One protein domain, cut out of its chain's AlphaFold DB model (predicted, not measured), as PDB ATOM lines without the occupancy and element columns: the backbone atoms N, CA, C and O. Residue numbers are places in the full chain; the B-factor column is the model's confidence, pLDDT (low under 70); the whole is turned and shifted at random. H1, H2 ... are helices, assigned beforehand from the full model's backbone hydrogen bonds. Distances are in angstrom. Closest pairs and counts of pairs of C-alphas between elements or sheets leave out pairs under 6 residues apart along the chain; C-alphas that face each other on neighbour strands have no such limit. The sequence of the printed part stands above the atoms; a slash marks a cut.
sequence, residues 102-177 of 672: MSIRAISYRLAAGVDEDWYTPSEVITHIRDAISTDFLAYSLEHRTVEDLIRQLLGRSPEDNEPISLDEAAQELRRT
ATOM      1  N   MET A 102      23.071 187.561  -1.854       82.75
ATOM      2  CA  MET A 102      24.166 188.205  -1.121       82.75
ATOM      3  C   MET A 102      25.508 187.889  -1.769       82.75
ATOM      4  O   MET A 102      26.269 188.817  -2.062       82.75
ATOM      5  N   SER A 103      25.754 186.624  -2.108       85.88
ATOM      6  CA  SER A 103      26.961 186.239  -2.842       85.88
ATOM      7  C   SER A 103      27.014 186.873  -4.230       85.88
ATOM      8  O   SER A 103      28.053 187.412  -4.609       85.88
ATOM      9  N   ILE A 104      25.890 186.936  -4.958       88.69
ATOM     10  CA  ILE A 104      25.832 187.637  -6.254       88.69
ATOM     11  C   ILE A 104      26.271 189.102  -6.105       88.69
ATOM     12  O   ILE A 104      27.026 189.612  -6.937       88.69
ATOM     13  N   ARG A 105      25.834 189.795  -5.044       88.56
ATOM     14  CA  ARG A 105      26.252 191.182  -4.769       88.56
ATOM     15  C   ARG A 105      27.740 191.277  -4.457       88.56
ATOM     16  O   ARG A 105      28.398 192.137  -5.033       88.56
ATOM     17  N   ALA A 106      28.259 190.410  -3.591       87.50
ATOM     18  CA  ALA A 106      29.675 190.392  -3.232       87.50
ATOM     19  C   ALA A 106      30.567 190.177  -4.467       87.50
ATOM     20  O   ALA A 106      31.493 190.952  -4.704       87.50
ATOM     21  N   ILE A 107      30.226 189.205  -5.318       91.12
ATOM     22  CA  ILE A 107      30.944 188.942  -6.574       91.12
ATOM     23  C   ILE A 107      30.846 190.147  -7.514       91.12
ATOM     24  O   ILE A 107      31.839 190.558  -8.111       91.12
ATOM     25  N   SER A 108      29.668 190.769  -7.609       92.19
ATOM     26  CA  SER A 108      29.478 191.971  -8.429       92.19
ATOM     27  C   SER A 108      30.334 193.151  -7.957       92.19
ATOM     28  O   SER A 108      30.805 193.922  -8.789       92.19
ATOM     29  N   TYR A 109      30.557 193.297  -6.648       91.38
ATOM     30  CA  TYR A 109      31.446 194.322  -6.101       91.38
ATOM     31  C   TYR A 109      32.923 194.031  -6.383       91.38
ATOM     32  O   TYR A 109      33.647 194.946  -6.766       91.38
ATOM     33  N   ARG A 110      33.361 192.769  -6.295       93.06
ATOM     34  CA  ARG A 110      34.719 192.366  -6.712       93.06
ATOM     35  C   ARG A 110      34.942 192.589  -8.213       93.06
ATOM     36  O   ARG A 110      36.014 193.023  -8.627       93.06
ATOM     37  N   LEU A 111      33.916 192.349  -9.037       94.75
ATOM     38  CA  LEU A 111      33.938 192.693 -10.462       94.75
ATOM     39  C   LEU A 111      34.018 194.214 -10.682       94.75
ATOM     40  O   LEU A 111      34.744 194.668 -11.559       94.75
ATOM     41  N   ALA A 112      33.302 195.016  -9.890       93.56
ATOM     42  CA  ALA A 112      33.397 196.476  -9.953       93.56
ATOM     43  C   ALA A 112      34.806 196.978  -9.587       93.56
ATOM     44  O   ALA A 112      35.331 197.849 -10.273       93.56
ATOM     45  N   ALA A 113      35.455 196.376  -8.585       91.94
ATOM     46  CA  ALA A 113      36.840 196.686  -8.231       91.94
ATOM     47  C   ALA A 113      37.817 196.391  -9.383       91.94
ATOM     48  O   ALA A 113      38.670 197.215  -9.694       91.94
ATOM     49  N   GLY A 114      37.647 195.267 -10.092       93.56
ATOM     50  CA  GLY A 114      38.447 194.972 -11.287       93.56
ATOM     51  C   GLY A 114      38.204 195.934 -12.453       93.56
ATOM     52  O   GLY A 114      39.129 196.214 -13.216       93.56
ATOM     53  N   VAL A 115      36.993 196.490 -12.576       94.00
ATOM     54  CA  VAL A 115      36.720 197.590 -13.516       94.00
ATOM     55  C   VAL A 115      37.476 198.858 -13.115       94.00
ATOM     56  O   VAL A 115      38.092 199.486 -13.974       94.00
ATOM     57  N   ASP A 116      37.445 199.226 -11.834       91.81
ATOM     58  CA  ASP A 116      38.107 200.431 -11.320       91.81
ATOM     59  C   ASP A 116      39.640 200.346 -11.391       91.81
ATOM     60  O   ASP A 116      40.309 201.364 -11.577       91.81
ATOM     61  N   GLU A 117      40.201 199.137 -11.303       92.50
ATOM     62  CA  GLU A 117      41.629 198.866 -11.497       92.50
ATOM     63  C   GLU A 117      42.048 198.671 -12.970       92.50
ATOM     64  O   GLU A 117      43.191 198.298 -13.244       92.50
ATOM     65  N   ASP A 118      41.153 198.914 -13.933       93.38
ATOM     66  CA  ASP A 118      41.398 198.739 -15.372       93.38
ATOM     67  C   ASP A 118      41.781 197.291 -15.784       93.38
ATOM     68  O   ASP A 118      42.424 197.083 -16.819       93.38
ATOM     69  N   TRP A 119      41.384 196.259 -15.021       94.94
ATOM     70  CA  TRP A 119      41.604 194.853 -15.416       94.94
ATOM     71  C   TRP A 119      40.735 194.470 -16.623       94.94
ATOM     72  O   TRP A 119      41.147 193.672 -17.468       94.94
ATOM     73  N   TYR A 120      39.528 195.035 -16.697       96.25
ATOM     74  CA  TYR A 120      38.545 194.843 -17.765       96.25
ATOM     75  C   TYR A 120      37.495 195.964 -17.740       96.25
ATOM     76  O   TYR A 120      37.337 196.687 -16.764       96.25
ATOM     77  N   THR A 121      36.729 196.114 -18.817       95.94
ATOM     78  CA  THR A 121      35.629 197.083 -18.926       95.94
ATOM     79  C   THR A 121      34.280 196.473 -18.515       95.94
ATOM     80  O   THR A 121      34.080 195.265 -18.666       95.94
ATOM     81  N   PRO A 122      33.269 197.279 -18.121       94.81
ATOM     82  CA  PRO A 122      31.928 196.761 -17.823       94.81
ATOM     83  C   PRO A 122      31.300 195.966 -18.978       94.81
ATOM     84  O   PRO A 122      30.556 195.013 -18.761       94.81
ATOM     85  N   SER A 123      31.599 196.345 -20.225       95.12
ATOM     86  CA  SER A 123      31.118 195.629 -21.413       95.12
ATOM     87  C   SER A 123      31.761 194.248 -21.556       95.12
ATOM     88  O   SER A 123      31.080 193.310 -21.971       95.12
ATOM     89  N   GLU A 124      33.045 194.116 -21.214       96.12
ATOM     90  CA  GLU A 124      33.757 192.832 -21.213       96.12
ATOM     91  C   GLU A 124      33.213 191.909 -20.124       96.12
ATOM     92  O   GLU A 124      32.916 190.757 -20.430       96.12
ATOM     93  N   VAL A 125      32.958 192.429 -18.914       95.56
ATOM     94  CA  VAL A 125      32.331 191.665 -17.818       95.56
ATOM     95  C   VAL A 125      31.002 191.059 -18.259       95.56
ATOM     96  O   VAL A 125      30.790 189.855 -18.172       95.56
ATOM     97  N   ILE A 126      30.102 191.892 -18.783       95.69
ATOM     98  CA  ILE A 126      28.768 191.455 -19.196       95.69
ATOM     99  C   ILE A 126      28.814 190.476 -20.369       95.69
ATOM    100  O   ILE A 126      28.007 189.550 -20.417       95.69
ATOM    101  N   THR A 127      29.714 190.690 -21.332       96.06
ATOM    102  CA  THR A 127      29.869 189.768 -22.464       96.06
ATOM    103  C   THR A 127      30.350 188.412 -21.962       96.06
ATOM    104  O   THR A 127      29.732 187.401 -22.272       96.06
ATOM    105  N   HIS A 128      31.373 188.402 -21.105       95.44
ATOM    106  CA  HIS A 128      31.914 187.176 -20.536       95.44
ATOM    107  C   HIS A 128      30.884 186.420 -19.688       95.44
ATOM    108  O   HIS A 128      30.708 185.221 -19.868       95.44
ATOM    109  N   ILE A 129      30.145 187.109 -18.814       93.00
ATOM    110  CA  ILE A 129      29.105 186.484 -17.982       93.00
ATOM    111  C   ILE A 129      27.992 185.873 -18.844       93.00
ATOM    112  O   ILE A 129      27.539 184.774 -18.550       93.00
ATOM    113  N   ARG A 130      27.573 186.535 -19.929       94.56
ATOM    114  CA  ARG A 130      26.578 185.976 -20.864       94.56
ATOM    115  C   ARG A 130      27.083 184.763 -21.634       94.56
ATOM    116  O   ARG A 130      26.283 183.896 -21.967       94.56
ATOM    117  N   ASP A 131      28.378 184.720 -21.929       93.25
ATOM    118  CA  ASP A 131      28.996 183.579 -22.600       93.25
ATOM    119  C   ASP A 131      29.214 182.403 -21.628       93.25
ATOM    120  O   ASP A 131      29.193 181.245 -22.045       93.25
ATOM    121  N   ALA A 132      29.413 182.687 -20.335       90.25
ATOM    122  CA  ALA A 132      29.770 181.696 -19.324       90.25
ATOM    123  C   ALA A 132      28.599 181.205 -18.455       90.25
ATOM    124  O   ALA A 132      28.721 180.151 -17.832       90.25
ATOM    125  N   ILE A 133      27.484 181.928 -18.363       89.88
ATOM    126  CA  ILE A 133      26.375 181.623 -17.444       89.88
ATOM    127  C   ILE A 133      25.071 181.411 -18.221       89.88
ATOM    128  O   ILE A 133      24.851 182.052 -19.248       89.88
ATOM    129  N   SER A 134      24.200 180.511 -17.741       87.00
ATOM    130  CA  SER A 134      22.935 180.206 -18.416       87.00
ATOM    131  C   SER A 134      22.020 181.433 -18.487       87.00
ATOM    132  O   SER A 134      22.009 182.300 -17.605       87.00
ATOM    133  N   THR A 135      21.252 181.528 -19.578       88.50
ATOM    134  CA  THR A 135      20.355 182.675 -19.802       88.50
ATOM    135  C   THR A 135      19.281 182.742 -18.720       88.50
ATOM    136  O   THR A 135      18.933 183.838 -18.287       88.50
ATOM    137  N   ASP A 136      18.817 181.593 -18.233       86.38
ATOM    138  CA  ASP A 136      17.769 181.516 -17.218       86.38
ATOM    139  C   ASP A 136      18.260 182.000 -15.854       86.38
ATOM    140  O   ASP A 136      17.558 182.761 -15.192       86.38
ATOM    141  N   PHE A 137      19.510 181.701 -15.474       88.69
ATOM    142  CA  PHE A 137      20.118 182.303 -14.283       88.69
ATOM    143  C   PHE A 137      20.167 183.828 -14.379       88.69
ATOM    144  O   PHE A 137      19.781 184.537 -13.452       88.69
ATOM    145  N   LEU A 138      20.627 184.351 -15.517       91.06
ATOM    146  CA  LEU A 138      20.740 185.792 -15.727       91.06
ATOM    147  C   LEU A 138      19.374 186.483 -15.774       91.06
ATOM    148  O   LEU A 138      19.261 187.634 -15.344       91.06
ATOM    149  N   ALA A 139      18.348 185.782 -16.260       90.62
ATOM    150  CA  ALA A 139      16.966 186.238 -16.319       90.62
ATOM    151  C   ALA A 139      16.194 186.046 -15.003       90.62
ATOM    152  O   ALA A 139      15.097 186.599 -14.882       90.62
ATOM    153  N   TYR A 140      16.749 185.320 -14.025       88.81
ATOM    154  CA  TYR A 140      16.096 185.059 -12.745       88.81
ATOM    155  C   TYR A 140      15.668 186.371 -12.082       88.81
ATOM    156  O   TYR A 140      16.471 187.294 -11.890       88.81
ATOM    157  N   SER A 141      14.377 186.466 -11.757       86.75
ATOM    158  CA  SER A 141      13.779 187.675 -11.202       86.75
ATOM    159  C   SER A 141      14.055 187.761  -9.707       86.75
ATOM    160  O   SER A 141      13.416 187.096  -8.898       86.75
ATOM    161  N   LEU A 142      14.944 188.670  -9.328       79.12
ATOM    162  CA  LEU A 142      14.970 189.237  -7.983       79.12
ATOM    163  C   LEU A 142      13.784 190.214  -7.884       79.12
ATOM    164  O   LEU A 142      13.388 190.770  -8.906       79.12
ATOM    165  N   GLU A 143      13.217 190.446  -6.696       76.44
ATOM    166  CA  GLU A 143      11.937 191.167  -6.471       76.44
ATOM    167  C   GLU A 143      11.616 192.329  -7.441       76.44
ATOM    168  O   GLU A 143      10.463 192.522  -7.829       76.44
ATOM    169  N   HIS A 144      12.621 193.117  -7.846       79.06
ATOM    170  CA  HIS A 144      12.461 194.276  -8.730       79.06
ATOM    171  C   HIS A 144      13.396 194.323  -9.956       79.06
ATOM    172  O   HIS A 144      13.434 195.352 -10.633       79.06
ATOM    173  N   ARG A 145      14.194 193.282 -10.230       87.50
ATOM    174  CA  ARG A 145      15.202 193.270 -11.315       87.50
ATOM    175  C   ARG A 145      15.727 191.861 -11.583       87.50
ATOM    176  O   ARG A 145      15.640 191.012 -10.708       87.50
ATOM    177  N   THR A 146      16.352 191.626 -12.729       92.31
ATOM    178  CA  THR A 146      17.027 190.341 -12.966       92.31
ATOM    179  C   THR A 146      18.394 190.265 -12.274       92.31
ATOM    180  O   THR A 146      18.937 191.280 -11.815       92.31
ATOM    181  N   VAL A 147      18.978 189.066 -12.205       91.38
ATOM    182  CA  VAL A 147      20.378 188.879 -11.785       91.38
ATOM    183  C   VAL A 147      21.326 189.677 -12.684       91.38
ATOM    184  O   VAL A 147      22.206 190.378 -12.180       91.38
ATOM    185  N   GLU A 148      21.117 189.659 -14.004       94.56
ATOM    186  CA  GLU A 148      21.937 190.445 -14.933       94.56
ATOM    187  C   GLU A 148      21.828 191.955 -14.659       94.56
ATOM    188  O   GLU A 148      22.838 192.662 -14.638       94.56
ATOM    189  N   ASP A 149      20.613 192.455 -14.408       92.44
ATOM    190  CA  ASP A 149      20.371 193.864 -14.084       92.44
ATOM    191  C   ASP A 149      21.057 194.273 -12.775       92.44
ATOM    192  O   ASP A 149      21.615 195.372 -12.682       92.44
ATOM    193  N   LEU A 150      21.055 193.390 -11.769       91.25
ATOM    194  CA  LEU A 150      21.784 193.592 -10.518       91.25
ATOM    195  C   LEU A 150      23.290 193.723 -10.770       91.25
ATOM    196  O   LEU A 150      23.883 194.709 -10.327       91.25
ATOM    197  N   ILE A 151      23.892 192.777 -11.496       93.19
ATOM    198  CA  ILE A 151      25.327 192.801 -11.805       93.19
ATOM    199  C   ILE A 151      25.663 194.106 -12.536       93.19
ATOM    200  O   ILE A 151      26.503 194.876 -12.075       93.19
ATOM    201  N   ARG A 152      24.930 194.435 -13.612       93.62
ATOM    202  CA  ARG A 152      25.107 195.686 -14.377       93.62
ATOM    203  C   ARG A 152      25.056 196.933 -13.504       93.62
ATOM    204  O   ARG A 152      25.848 197.851 -13.703       93.62
ATOM    205  N   GLN A 153      24.107 196.986 -12.574       89.56
ATOM    206  CA  GLN A 153      23.947 198.121 -11.675       89.56
ATOM    207  C   GLN A 153      25.139 198.279 -10.724       89.56
ATOM    208  O   GLN A 153      25.509 199.410 -10.399       89.56
ATOM    209  N   LEU A 154      25.706 197.169 -10.249       90.25
ATOM    210  CA  LEU A 154      26.789 197.172  -9.268       90.25
ATOM    211  C   LEU A 154      28.171 197.386  -9.882       90.25
ATOM    212  O   LEU A 154      29.012 197.969  -9.212       90.25
ATOM    213  N   LEU A 155      28.379 197.062 -11.162       90.44
ATOM    214  CA  LEU A 155      29.639 197.366 -11.862       90.44
ATOM    215  C   LEU A 155      29.997 198.862 -11.874       90.44
ATOM    216  O   LEU A 155      31.149 199.209 -12.082       90.44
ATOM    217  N   GLY A 156      29.021 199.755 -11.671       79.69
ATOM    218  CA  GLY A 156      29.253 201.196 -11.529       79.69
ATOM    219  C   GLY A 156      29.402 201.680 -10.081       79.69
ATOM    220  O   GLY A 156      29.291 202.882  -9.841       79.69
ATOM    221  N   ARG A 157      29.527 200.768  -9.110       73.25
ATOM    222  CA  ARG A 157      29.561 201.049  -7.669       73.25
ATOM    223  C   ARG A 157      30.602 200.155  -6.993       73.25
ATOM    224  O   ARG A 157      30.224 199.158  -6.388       73.25
ATOM    225  N   SER A 158      31.880 200.506  -7.079       66.50
ATOM    226  CA  SER A 158      32.918 199.822  -6.305       66.50
ATOM    227  C   SER A 158      32.998 200.393  -4.880       66.50
ATOM    228  O   SER A 158      33.146 201.609  -4.725       66.50
ATOM    229  N   PRO A 159      32.844 199.579  -3.824       64.88
ATOM    230  CA  PRO A 159      33.211 199.959  -2.463       64.88
ATOM    231  C   PRO A 159      34.741 200.004  -2.343       64.88
ATOM    232  O   PRO A 159      35.405 199.139  -2.907       64.88
ATOM    233  N   GLU A 160      35.284 200.963  -1.585       57.97
ATOM    234  CA  GLU A 160      36.731 201.259  -1.500       57.97
ATOM    235  C   GLU A 160      37.613 200.105  -0.954       57.97
ATOM    236  O   GLU A 160      38.834 200.216  -1.005       57.97
ATOM    237  N   ASP A 161      37.024 198.976  -0.530       67.19
ATOM    238  CA  ASP A 161      37.704 197.901   0.215       67.19
ATOM    239  C   ASP A 161      37.622 196.485  -0.415       67.19
ATOM    240  O   ASP A 161      37.978 195.508   0.244       67.19
ATOM    241  N   ASN A 162      37.147 196.310  -1.660       78.62
ATOM    242  CA  ASN A 162      37.075 194.969  -2.281       78.62
ATOM    243  C   ASN A 162      38.287 194.637  -3.160       78.62
ATOM    244  O   ASN A 162      38.683 195.435  -4.005       78.62
ATOM    245  N   GLU A 163      38.804 193.409  -3.045       89.75
ATOM    246  CA  GLU A 163      39.829 192.887  -3.958       89.75
ATOM    247  C   GLU A 163      39.226 192.499  -5.328       89.75
ATOM    248  O   GLU A 163      38.200 191.801  -5.372       89.75
ATOM    249  N   PRO A 164      39.855 192.894  -6.456       91.94
ATOM    250  CA  PRO A 164      39.443 192.468  -7.792       91.94
ATOM    251  C   PRO A 164      39.403 190.946  -7.962       91.94
ATOM    252  O   PRO A 164      40.232 190.213  -7.426       91.94
ATOM    253  N   ILE A 165      38.470 190.472  -8.787       94.94
ATOM    254  CA  ILE A 165      38.348 189.060  -9.185       94.94
ATOM    255  C   ILE A 165      38.553 188.899 -10.696       94.94
ATOM    256  O   ILE A 165      38.199 189.785 -11.478       94.94
ATOM    257  N   SER A 166      39.113 187.770 -11.136       96.62
ATOM    258  CA  SER A 166      39.202 187.453 -12.569       96.62
ATOM    259  C   SER A 166      37.828 187.096 -13.161       96.62
ATOM    260  O   SER A 166      36.941 186.630 -12.450       96.62
ATOM    261  N   LEU A 167      37.632 187.295 -14.471       95.94
ATOM    262  CA  LEU A 167      36.344 187.001 -15.120       95.94
ATOM    263  C   LEU A 167      35.963 185.512 -15.034       95.94
ATOM    264  O   LEU A 167      34.810 185.203 -14.734       95.94
ATOM    265  N   ASP A 168      36.935 184.615 -15.228       94.31
ATOM    266  CA  ASP A 168      36.717 183.165 -15.158       94.31
ATOM    267  C   ASP A 168      36.333 182.722 -13.733       94.31
ATOM    268  O   ASP A 168      35.391 181.950 -13.547       94.31
ATOM    269  N   GLU A 169      37.025 183.248 -12.716       93.44
ATOM    270  CA  GLU A 169      36.725 182.973 -11.304       93.44
ATOM    271  C   GLU A 169      35.352 183.527 -10.913       93.44
ATOM    272  O   GLU A 169      34.567 182.830 -10.275       93.44
ATOM    273  N   ALA A 170      35.002 184.737 -11.362       93.56
ATOM    274  CA  ALA A 170      33.693 185.327 -11.096       93.56
ATOM    275  C   ALA A 170      32.558 184.520 -11.731       93.56
ATOM    276  O   ALA A 170      31.520 184.318 -11.103       93.56
ATOM    277  N   ALA A 171      32.746 184.027 -12.958       92.75
ATOM    278  CA  ALA A 171      31.778 183.142 -13.591       92.75
ATOM    279  C   ALA A 171      31.616 181.834 -12.797       92.75
ATOM    280  O   ALA A 171      30.491 181.394 -12.557       92.75
ATOM    281  N   GLN A 172      32.716 181.236 -12.333       88.56
ATOM    282  CA  GLN A 172      32.666 180.029 -11.509       88.56
ATOM    283  C   GLN A 172      31.962 180.270 -10.164       88.56
ATOM    284  O   GLN A 172      31.110 179.470  -9.774       88.56
ATOM    285  N   GLU A 173      32.274 181.364  -9.465       89.94
ATOM    286  CA  GLU A 173      31.618 181.721  -8.204       89.94
ATOM    287  C   GLU A 173      30.126 182.021  -8.401       89.94
ATOM    288  O   GLU A 173      29.312 181.556  -7.607       89.94
ATOM    289  N   LEU A 174      29.738 182.712  -9.482       90.38
ATOM    290  CA  LEU A 174      28.330 182.992  -9.793       90.38
ATOM    291  C   LEU A 174      27.523 181.708 -10.012       90.38
ATOM    292  O   LEU A 174      26.411 181.607  -9.495       90.38
ATOM    293  N   ARG A 175      28.073 180.700 -10.707       87.44
ATOM    294  CA  ARG A 175      27.396 179.396 -10.873       87.44
ATOM    295  C   ARG A 175      27.092 178.723  -9.533       87.44
ATOM    296  O   ARG A 175      26.055 178.084  -9.400       87.44
ATOM    297  N   ARG A 176      27.958 178.922  -8.535       87.44
ATOM    298  CA  ARG A 176      27.837 178.360  -7.181       87.44
ATOM    299  C   ARG A 176      26.912 179.154  -6.255       87.44
ATOM    300  O   ARG A 176      26.828 178.839  -5.076       87.44
ATOM    301  N   THR A 177      26.209 180.166  -6.765       88.00
ATOM    302  CA  THR A 177      25.191 180.917  -6.002       88.00
ATOM    303  C   THR A 177      23.786 180.324  -6.123       88.00
ATOM    304  O   THR A 177      22.813 180.961  -5.736       88.00
TER     305      THR A 177
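What this domain is: This is residues 102 to 177 of the 672 residues of an uncharacterized protein of Halobacterium jilantaiense (UniProt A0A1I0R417). A compact cluster of helices: H1, the longest, and H5 lie side by side and run opposite ways, H4 packs on H1 and H2 packs on H5, each at a steep tilt, and the short H3 sits at one end, where it meets H4 only at the corner. The 76 printed residues hold five named helices, H1 to H5 in order, and no named strand: all helix. The radius of gyration of the C-alphas is 11.2 A and the spans are 30 by 23 by 21 A.

How they stand to each other: H1, residues 102 to 116, touches H5, residues 167 to 175, at a shallow tilt of 11 degrees, opposite ways; the closest C-alphas, of Ile 104 and Leu 174, are 6.4 A apart. H1 touches H4, residues 147 to 154, at a steep tilt of 46 degrees; C-alphas 108 and 151 are closest, 5.4 A. H2, residues 122 to 132, touches H5; C-alphas 129 and 171 are closest, 6.1 A. H3, residues 135 to 139, touches H4 only at the corner; C-alphas 138 and 148 are closest, 4.9 A. In H1 to H5 every O i to N i+4 pair is within hydrogen-bond range.

Where its parts are: H1 begins at C-alpha 102 (24.166, 188.205, -1.121) and measures 21.2 A, H2 15.3 A; H5 ends at C-alpha 175 (27.396, 179.396, -10.873).

The domain as a whole: The printed part has no cut. The link H4 to H5 is long; pLDDT is under 70 at residues 158 to 161.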